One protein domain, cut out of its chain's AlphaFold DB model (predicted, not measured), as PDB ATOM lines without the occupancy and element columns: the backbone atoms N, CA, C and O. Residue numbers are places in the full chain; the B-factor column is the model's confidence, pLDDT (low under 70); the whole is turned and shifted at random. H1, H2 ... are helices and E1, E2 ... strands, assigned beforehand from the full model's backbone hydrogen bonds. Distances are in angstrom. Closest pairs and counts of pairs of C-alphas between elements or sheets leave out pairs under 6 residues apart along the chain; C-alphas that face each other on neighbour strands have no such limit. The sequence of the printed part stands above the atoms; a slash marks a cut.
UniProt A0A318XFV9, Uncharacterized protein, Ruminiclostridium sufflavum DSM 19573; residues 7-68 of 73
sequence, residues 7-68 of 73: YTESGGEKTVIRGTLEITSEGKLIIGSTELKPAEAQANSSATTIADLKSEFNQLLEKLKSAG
ATOM      1  N   TYR A   7      80.902  80.916 104.596       95.25
ATOM      2  CA  TYR A   7      79.823  79.994 104.227       95.25
ATOM      3  C   TYR A   7      78.810  79.836 105.360       95.25
ATOM      4  O   TYR A   7      79.148  80.008 106.531       95.25
ATOM      5  N   THR A   8      77.583  79.470 105.001       95.69
ATOM      6  CA  THR A   8      76.533  79.069 105.941       95.69
ATOM      7  C   THR A   8      76.430  77.546 105.943       95.69
ATOM      8  O   THR A   8      76.446  76.920 104.882       95.69
ATOM      9  N   GLU A   9      76.399  76.945 107.128       95.81
ATOM     10  CA  GLU A   9      76.250  75.498 107.299       95.81
ATOM     11  C   GLU A   9      74.849  75.039 106.855       95.81
ATOM     12  O   GLU A   9      73.881  75.804 106.890       95.81
ATOM     13  N   SER A  10      74.736  73.787 106.403       93.94
ATOM     14  CA  SER A  10      73.442  73.215 106.014       93.94
ATOM     15  C   SER A  10      72.517  73.170 107.229       93.94
ATOM     16  O   SER A  10      72.864  72.533 108.215       93.94
ATOM     17  N   GLY A  11      71.354  73.813 107.127       95.00
ATOM     18  CA  GLY A  11      70.431  74.036 108.250       95.00
ATOM     19  C   GLY A  11      70.289  75.518 108.618       95.00
ATOM     20  O   GLY A  11      69.232  75.944 109.072       95.00
ATOM     21  N   GLY A  12      71.287  76.348 108.282       94.19
ATOM     22  CA  GLY A  12      71.207  77.806 108.419       94.19
ATOM     23  C   GLY A  12      71.518  78.352 109.815       94.19
ATOM     24  O   GLY A  12      71.535  79.566 109.993       94.19
ATOM     25  N   GLU A  13      71.816  77.500 110.795       96.81
ATOM     26  CA  GLU A  13      72.051  77.898 112.188       96.81
ATOM     27  C   GLU A  13      73.359  78.673 112.373       96.81
ATOM     28  O   GLU A  13      73.517  79.427 113.335       96.81
ATOM     29  N   LYS A  14      74.320  78.486 111.464       95.31
ATOM     30  CA  LYS A  14      75.659  79.052 111.592       95.31
ATOM     31  C   LYS A  14      76.185  79.574 110.270       95.31
ATOM     32  O   LYS A  14      76.276  78.851 109.281       95.31
ATOM     33  N   THR A  15      76.628  80.826 110.299       95.81
ATOM     34  CA  THR A  15      77.431  81.434 109.237       95.81
ATOM     35  C   THR A  15      78.851  81.645 109.747       95.81
ATOM     36  O   THR A  15      79.066  82.274 110.779       95.81
ATOM     37  N   VAL A  16      79.830  81.099 109.029       95.44
ATOM     38  CA  VAL A  16      81.256  81.233 109.329       95.44
ATOM     39  C   VAL A  16      81.847  82.316 108.438       95.44
ATOM     40  O   VAL A  16      81.793  82.209 107.214       95.44
ATOM     41  N   ILE A  17      82.476  83.320 109.048       96.12
ATOM     42  CA  ILE A  17      83.254  84.350 108.353       96.12
ATOM     43  C   ILE A  17      84.740  84.101 108.641       96.12
ATOM     44  O   ILE A  17      85.181  84.239 109.777       96.12
ATOM     45  N   ARG A  18      85.515  83.700 107.625       94.94
ATOM     46  CA  ARG A  18      86.987  83.550 107.717       94.94
ATOM     47  C   ARG A  18      87.747  84.729 107.100       94.94
ATOM     48  O   ARG A  18      88.971  84.774 107.185       94.94
ATOM     49  N   GLY A  19      87.045  85.623 106.404       93.38
ATOM     50  CA  GLY A  19      87.566  86.911 105.939       93.38
ATOM     51  C   GLY A  19      87.169  88.061 106.867       93.38
ATOM     52  O   GLY A  19      86.933  87.857 108.052       93.38
ATOM     53  N   THR A  20      87.054  89.260 106.301       94.12
ATOM     54  CA  THR A  20      86.516  90.441 106.989       94.12
ATOM     55  C   THR A  20      85.028  90.582 106.677       94.12
ATOM     56  O   THR A  20      84.631  90.434 105.520       94.12
ATOM     57  N   LEU A  21      84.217  90.872 107.695       94.31
ATOM     58  CA  LEU A  21      82.864  91.396 107.519       94.31
ATOM     59  C   LEU A  21      82.936  92.917 107.659       94.31
ATOM     60  O   LEU A  21      83.167  93.424 108.753       94.31
ATOM     61  N   GLU A  22      82.782  93.627 106.547       94.94
ATOM     62  CA  GLU A  22      82.699  95.085 106.533       94.94
ATOM     63  C   GLU A  22      81.229  95.508 106.559       94.94
ATOM     64  O   GLU A  22      80.423  95.032 105.758       94.94
ATOM     65  N   ILE A  23      80.884  96.394 107.493       94.50
ATOM     66  CA  ILE A  23      79.561  97.009 107.598       94.50
ATOM     67  C   ILE A  23      79.756  98.488 107.294       94.50
ATOM     68  O   ILE A  23      80.432  99.195 108.039       94.50
ATOM     69  N   THR A  24      79.224  98.926 106.157       94.12
ATOM     70  CA  THR A  24      79.362 100.305 105.680       94.12
ATOM     71  C   THR A  24      78.433 101.246 106.451       94.12
ATOM     72  O   THR A  24      77.623 100.811 107.266       94.12
ATOM     73  N   SER A  25      78.510 102.549 106.170       87.94
ATOM     74  CA  SER A  25      77.706 103.588 106.834       87.94
ATOM     75  C   SER A  25      76.185 103.410 106.729       87.94
ATOM     76  O   SER A  25      75.451 104.027 107.494       87.94
ATOM     77  N   GLU A  26      75.705 102.605 105.782       91.25
ATOM     78  CA  GLU A  26      74.277 102.301 105.603       91.25
ATOM     79  C   GLU A  26      73.857 101.007 106.317       91.25
ATOM     80  O   GLU A  26      72.668 100.754 106.515       91.25
ATOM     81  N   GLY A  27      74.829 100.172 106.694       93.06
ATOM     82  CA  GLY A  27      74.602  98.889 107.339       93.06
ATOM     83  C   GLY A  27      74.501  99.003 108.857       93.06
ATOM     84  O   GLY A  27      75.044  99.911 109.481       93.06
ATOM     85  N   LYS A  28      73.828  98.025 109.465       94.19
ATOM     86  CA  LYS A  28      73.731  97.866 110.921       94.19
ATOM     87  C   LYS A  28      73.966  96.413 111.299       94.19
ATOM     88  O   LYS A  28      73.431  95.518 110.646       94.19
ATOM     89  N   LEU A  29      74.712  96.177 112.377       95.00
ATOM     90  CA  LEU A  29      74.761  94.873 113.033       95.00
ATOM     91  C   LEU A  29      73.809  94.894 114.218       95.00
ATOM     92  O   LEU A  29      74.017  95.654 115.155       95.00
ATOM     93  N   ILE A  30      72.771  94.066 114.182       94.19
ATOM     94  CA  ILE A  30      71.817  93.943 115.284       94.19
ATOM     95  C   ILE A  30      72.012  92.571 115.925       94.19
ATOM     96  O   ILE A  30      71.936  91.548 115.245       94.19
ATOM     97  N   ILE A  31      72.264  92.551 117.233       90.56
ATOM     98  CA  ILE A  31      72.336  91.336 118.046       90.56
ATOM     99  C   ILE A  31      71.118  91.346 118.972       90.56
ATOM    100  O   ILE A  31      71.013  92.171 119.879       90.56
ATOM    101  N   GLY A  32      70.155  90.458 118.712       88.31
ATOM    102  CA  GLY A  32      68.847  90.504 119.370       88.31
ATOM    103  C   GLY A  32      68.067  91.754 118.955       88.31
ATOM    104  O   GLY A  32      67.690  91.886 117.795       88.31
ATOM    105  N   SER A  33      67.842  92.673 119.895       89.38
ATOM    106  CA  SER A  33      67.209  93.980 119.643       89.38
ATOM    107  C   SER A  33      68.180  95.154 119.790       89.38
ATOM    108  O   SER A  33      67.757  96.307 119.746       89.38
ATOM    109  N   THR A  34      69.473  94.870 119.954       91.25
ATOM    110  CA  THR A  34      70.494  95.875 120.239       91.25
ATOM    111  C   THR A  34      71.407  96.057 119.037       91.25
ATOM    112  O   THR A  34      71.979  95.100 118.518       91.25
ATOM    113  N   GLU A  35      71.544  97.300 118.586       93.94
ATOM    114  CA  GLU A  35      72.492  97.670 117.539       93.94
ATOM    115  C   GLU A  35      73.916  97.694 118.110       93.94
ATOM    116  O   GLU A  35      74.184  98.398 119.083       93.94
ATOM    117  N   LEU A  36      74.825  96.933 117.497       95.19
ATOM    118  CA  LEU A  36      76.249  96.962 117.796       95.19
ATOM    119  C   LEU A  36      76.921  98.051 116.958       95.19
ATOM    120  O   LEU A  36      76.988  97.957 115.731       95.19
ATOM    121  N   LYS A  37      77.456  99.062 117.637       93.25
ATOM    122  CA  LYS A  37      78.191 100.183 117.042       93.25
ATOM    123  C   LYS A  37      79.407 100.533 117.906       93.25
ATOM    124  O   LYS A  37      79.471 100.118 119.062       93.25
ATOM    125  N   PRO A  38      80.390 101.290 117.392       93.31
ATOM    126  CA  PRO A  38      81.451 101.825 118.238       93.31
ATOM    127  C   PRO A  38      80.867 102.647 119.395       93.31
ATOM    128  O   PRO A  38      79.968 103.462 119.182       93.31
ATOM    129  N   ALA A  39      81.377 102.436 120.611       96.38
ATOM    130  CA  ALA A  39      81.008 103.276 121.745       96.38
ATOM    131  C   ALA A  39      81.493 104.710 121.553       96.38
ATOM    132  O   ALA A  39      82.537 104.963 120.946       96.38
ATOM    133  N   GLU A  40      80.733 105.644 122.115       96.19
ATOM    134  CA  GLU A  40      81.149 107.035 122.191       96.19
ATOM    135  C   GLU A  40      82.461 107.166 122.969       96.19
ATOM    136  O   GLU A  40      82.715 106.438 123.934       96.19
ATOM    137  N   ALA A  41      83.290 108.128 122.564       96.25
ATOM    138  CA  ALA A  41      84.556 108.379 123.229       96.25
ATOM    139  C   ALA A  41      84.337 108.726 124.711       96.25
ATOM    140  O   ALA A  41      83.489 109.551 125.073       96.25
ATOM    141  N   GLN A  42      85.133 108.108 125.578       96.19
ATOM    142  CA  GLN A  42      85.227 108.468 126.987       96.19
ATOM    143  C   GLN A  42      86.472 109.328 127.184       96.19
ATOM    144  O   GLN A  42      87.571 108.926 126.805       96.19
ATOM    145  N   ALA A  43      86.294 110.521 127.746       95.50
ATOM    146  CA  ALA A  43      87.418 111.368 128.120       95.50
ATOM    147  C   ALA A  43      88.220 110.721 129.261       95.50
ATOM    148  O   ALA A  43      87.693 109.903 130.018       95.50
ATOM    149  N   ASN A  44      89.490 111.105 129.399       97.56
ATOM    150  CA  ASN A  44      90.292 110.685 130.545       97.56
ATOM    151  C   ASN A  44      89.621 111.114 131.854       97.56
ATOM    152  O   ASN A  44      89.072 112.214 131.944       97.56
ATOM    153  N   SER A  45      89.715 110.247 132.862       97.31
ATOM    154  CA  SER A  45      89.207 110.524 134.200       97.31
ATOM    155  C   SER A  45      89.902 111.746 134.802       97.31
ATOM    156  O   SER A  45      91.130 111.850 134.767       97.31
ATOM    157  N   SER A  46      89.105 112.666 135.346       96.75
ATOM    158  CA  SER A  46      89.565 113.854 136.078       96.75
ATOM    159  C   SER A  46      89.237 113.782 137.572       96.75
ATOM    160  O   SER A  46      89.476 114.733 138.318       96.75
ATOM    161  N   ALA A  47      88.692 112.644 138.007       97.81
ATOM    162  CA  ALA A  47      88.259 112.403 139.367       97.81
ATOM    163  C   ALA A  47      89.378 112.645 140.388       97.81
ATOM    164  O   ALA A  47      90.463 112.066 140.313       97.81
ATOM    165  N   THR A  48      89.075 113.456 141.403       98.19
ATOM    166  CA  THR A  48      89.943 113.641 142.581       98.19
ATOM    167  C   THR A  48      89.380 112.954 143.823       98.19
ATOM    168  O   THR A  48      90.073 112.812 144.831       98.19
ATOM    169  N   THR A  49      88.137 112.475 143.742       98.56
ATOM    170  CA  THR A  49      87.464 111.728 144.801       98.56
ATOM    171  C   THR A  49      86.964 110.377 144.292       98.56
ATOM    172  O   THR A  49      86.766 110.159 143.096       98.56
ATOM    173  N   ILE A  50      86.701 109.456 145.222       98.31
ATOM    174  CA  ILE A  50      86.089 108.155 144.907       98.31
ATOM    175  C   ILE A  50      84.681 108.338 144.317       98.31
ATOM    176  O   ILE A  50      84.268 107.564 143.453       98.31
ATOM    177  N   ALA A  51      83.942 109.355 144.772       98.38
ATOM    178  CA  ALA A  51      82.604 109.646 144.267       98.38
ATOM    179  C   ALA A  51      82.648 110.066 142.790       98.38
ATOM    180  O   ALA A  51      81.884 109.531 141.985       98.38
ATOM    181  N   ASP A  52      83.592 110.937 142.427       98.06
ATOM    182  CA  ASP A  52      83.783 111.376 141.042       98.06
ATOM    183  C   ASP A  52      84.218 110.208 140.155       98.06
ATOM    184  O   ASP A  52      83.663 110.010 139.077       98.06
ATOM    185  N   LEU A  53      85.135 109.364 140.646       98.44
ATOM    186  CA  LEU A  53      85.596 108.185 139.913       98.44
ATOM    187  C   LEU A  53      84.443 107.219 139.626       98.44
ATOM    188  O   LEU A  53      84.317 106.713 138.513       98.44
ATOM    189  N   LYS A  54      83.573 106.978 140.615       98.31
ATOM    190  CA  LYS A  54      82.375 106.151 140.432       98.31
ATOM    191  C   LYS A  54      81.443 106.749 139.376       98.31
ATOM    192  O   LYS A  54      80.880 106.003 138.578       98.31
ATOM    193  N   SER A  55      81.279 108.071 139.375       98.00
ATOM    194  CA  SER A  55      80.454 108.766 138.385       98.00
ATOM    195  C   SER A  55      81.020 108.608 136.974       98.00
ATOM    196  O   SER A  55      80.318 108.137 136.082       98.00
ATOM    197  N   GLU A  56      82.298 108.929 136.771       98.25
ATOM    198  CA  GLU A  56      82.961 108.809 135.467       98.25
ATOM    199  C   GLU A  56      83.000 107.350 134.975       98.25
ATOM    200  O   GLU A  56      82.833 107.088 133.783       98.25
ATOM    201  N   PHE A  57      83.152 106.381 135.883       97.81
ATOM    202  CA  PHE A  57      83.078 104.959 135.550       97.81
ATOM    203  C   PHE A  57      81.677 104.542 135.086       97.81
ATOM    204  O   PHE A  57      81.544 103.879 134.060       97.81
ATOM    205  N   ASN A  58      80.623 104.954 135.790       97.31
ATOM    206  CA  ASN A  58      79.255 104.625 135.386       97.31
ATOM    207  C   ASN A  58      78.883 105.262 134.038       97.31
ATOM    208  O   ASN A  58      78.231 104.607 133.230       97.31
ATOM    209  N   GLN A  59      79.382 106.466 133.739       97.31
ATOM    210  CA  GLN A  59      79.225 107.080 132.415       97.31
ATOM    211  C   GLN A  59      79.881 106.250 131.304       97.31
ATOM    212  O   GLN A  59      79.323 106.111 130.216       97.31
ATOM    213  N   LEU A  60      81.057 105.665 131.561       97.75
ATOM    214  CA  LEU A  60      81.673 104.729 130.619       97.75
ATOM    215  C   LEU A  60      80.787 103.492 130.416       97.75
ATOM    216  O   LEU A  60      80.570 103.086 129.276       97.75
ATOM    217  N   LEU A  61      80.254 102.906 131.492       97.19
ATOM    218  CA  LEU A  61      79.369 101.741 131.388       97.19
ATOM    219  C   LEU A  61      78.113 102.046 130.565       97.19
ATOM    220  O   LEU A  61      77.731 101.244 129.717       97.19
ATOM    221  N   GLU A  62      77.502 103.212 130.766       96.56
ATOM    222  CA  GLU A  62      76.351 103.669 129.981       96.56
ATOM    223  C   GLU A  62      76.694 103.782 128.491       96.56
ATOM    224  O   GLU A  62      75.957 103.265 127.646       96.56
ATOM    225  N   LYS A  63      77.856 104.358 128.153       96.56
ATOM    226  CA  LYS A  63      78.331 104.426 126.762       96.56
ATOM    227  C   LYS A  63      78.503 103.037 126.153       96.56
ATOM    228  O   LYS A  63      78.041 102.811 125.036       96.56
ATOM    229  N   LEU A  64      79.093 102.090 126.883       96.62
ATOM    230  CA  LEU A  64      79.271 100.712 126.406       96.62
ATOM    231  C   LEU A  64      77.932  99.986 126.195       96.62
ATOM    232  O   LEU A  64      77.765  99.304 125.183       96.62
ATOM    233  N   LYS A  65      76.966 100.164 127.104       94.69
ATOM    234  CA  LYS A  65      75.609  99.612 126.967       94.69
ATOM    235  C   LYS A  65      74.880 100.195 125.757       94.69
ATOM    236  O   LYS A  65      74.371  99.449 124.926       94.69
ATOM    237  N   SER A  66      74.916 101.519 125.594       93.94
ATOM    238  CA  SER A  66      74.281 102.219 124.464       93.94
ATOM    239  C   SER A  66      74.854 101.825 123.093       93.94
ATOM    240  O   SER A  66      74.185 101.945 122.066       93.94
ATOM    241  N   ALA A  67      76.103 101.355 123.078       95.50
ATOM    242  CA  ALA A  67      76.811 100.885 121.896       95.50
ATOM    243  C   ALA A  67      76.529  99.411 121.559       95.50
ATOM    244  O   ALA A  67      77.047  98.897 120.569       95.50
ATOM    245  N   GLY A  68      75.769  98.713 122.409       94.69
ATOM    246  CA  GLY A  68      75.534  97.276 122.295       94.69
ATOM    247  C   GLY A  68      76.743  96.410 122.643       94.69
ATOM    248  O   GLY A  68      76.721  95.207 122.396       94.69
TER     249      GLY A  68
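Overview. This is residues 7 to 68 of the 73 residues of an uncharacterized protein of Ruminiclostridium sufflavum DSM 19573 (UniProt A0A318XFV9). With little regular structure, this is a long rod: a looping unnamed stretch, residues 7 to 28, makes one end, the small hairpin E1 and E2 follows, and a long link runs out to the other end, from which helix H1 folds back toward the hairpin. The printed part has 62 residues, of which 23 are in named elements, in the order E1, E2, H1; the class is mixed and the two-strand sheet antiparallel. It is extended, with a radius of gyration of the C-alphas of 17.8 A and spans of 56 by 23 by 21 A.

Along the chain. E1 is residues 29 to 31, from C-alpha 29 at (74.761, 94.873, 113.033). E2 is residues 34 to 36. H1, residues 50 to 66, is 24.3 A long and ends at C-alpha 66 at (74.281, 102.219, 124.464).

Arrangement. Residues 7 to 8 pair antiparallel with residues 15 to 16. E1 and E2 form a hairpin, at 136 degrees, with N 36 and O 29 within hydrogen-bond range at 2.8 A. E2 and H1 are near each other; E1 and H1 are apart. In H1 every O i to N i+4 pair is within hydrogen-bond range.

Size, cuts and confidence. The C-alphas farthest apart, of Ser 10 and Thr 48, are 57.0 A apart. Residues 9 to 14 and 19 to 27 stand free. The link E1 to E2 is tight, E2 to H1 long. The printed part has no cut, and no printed residue is under 70 in pLDDT.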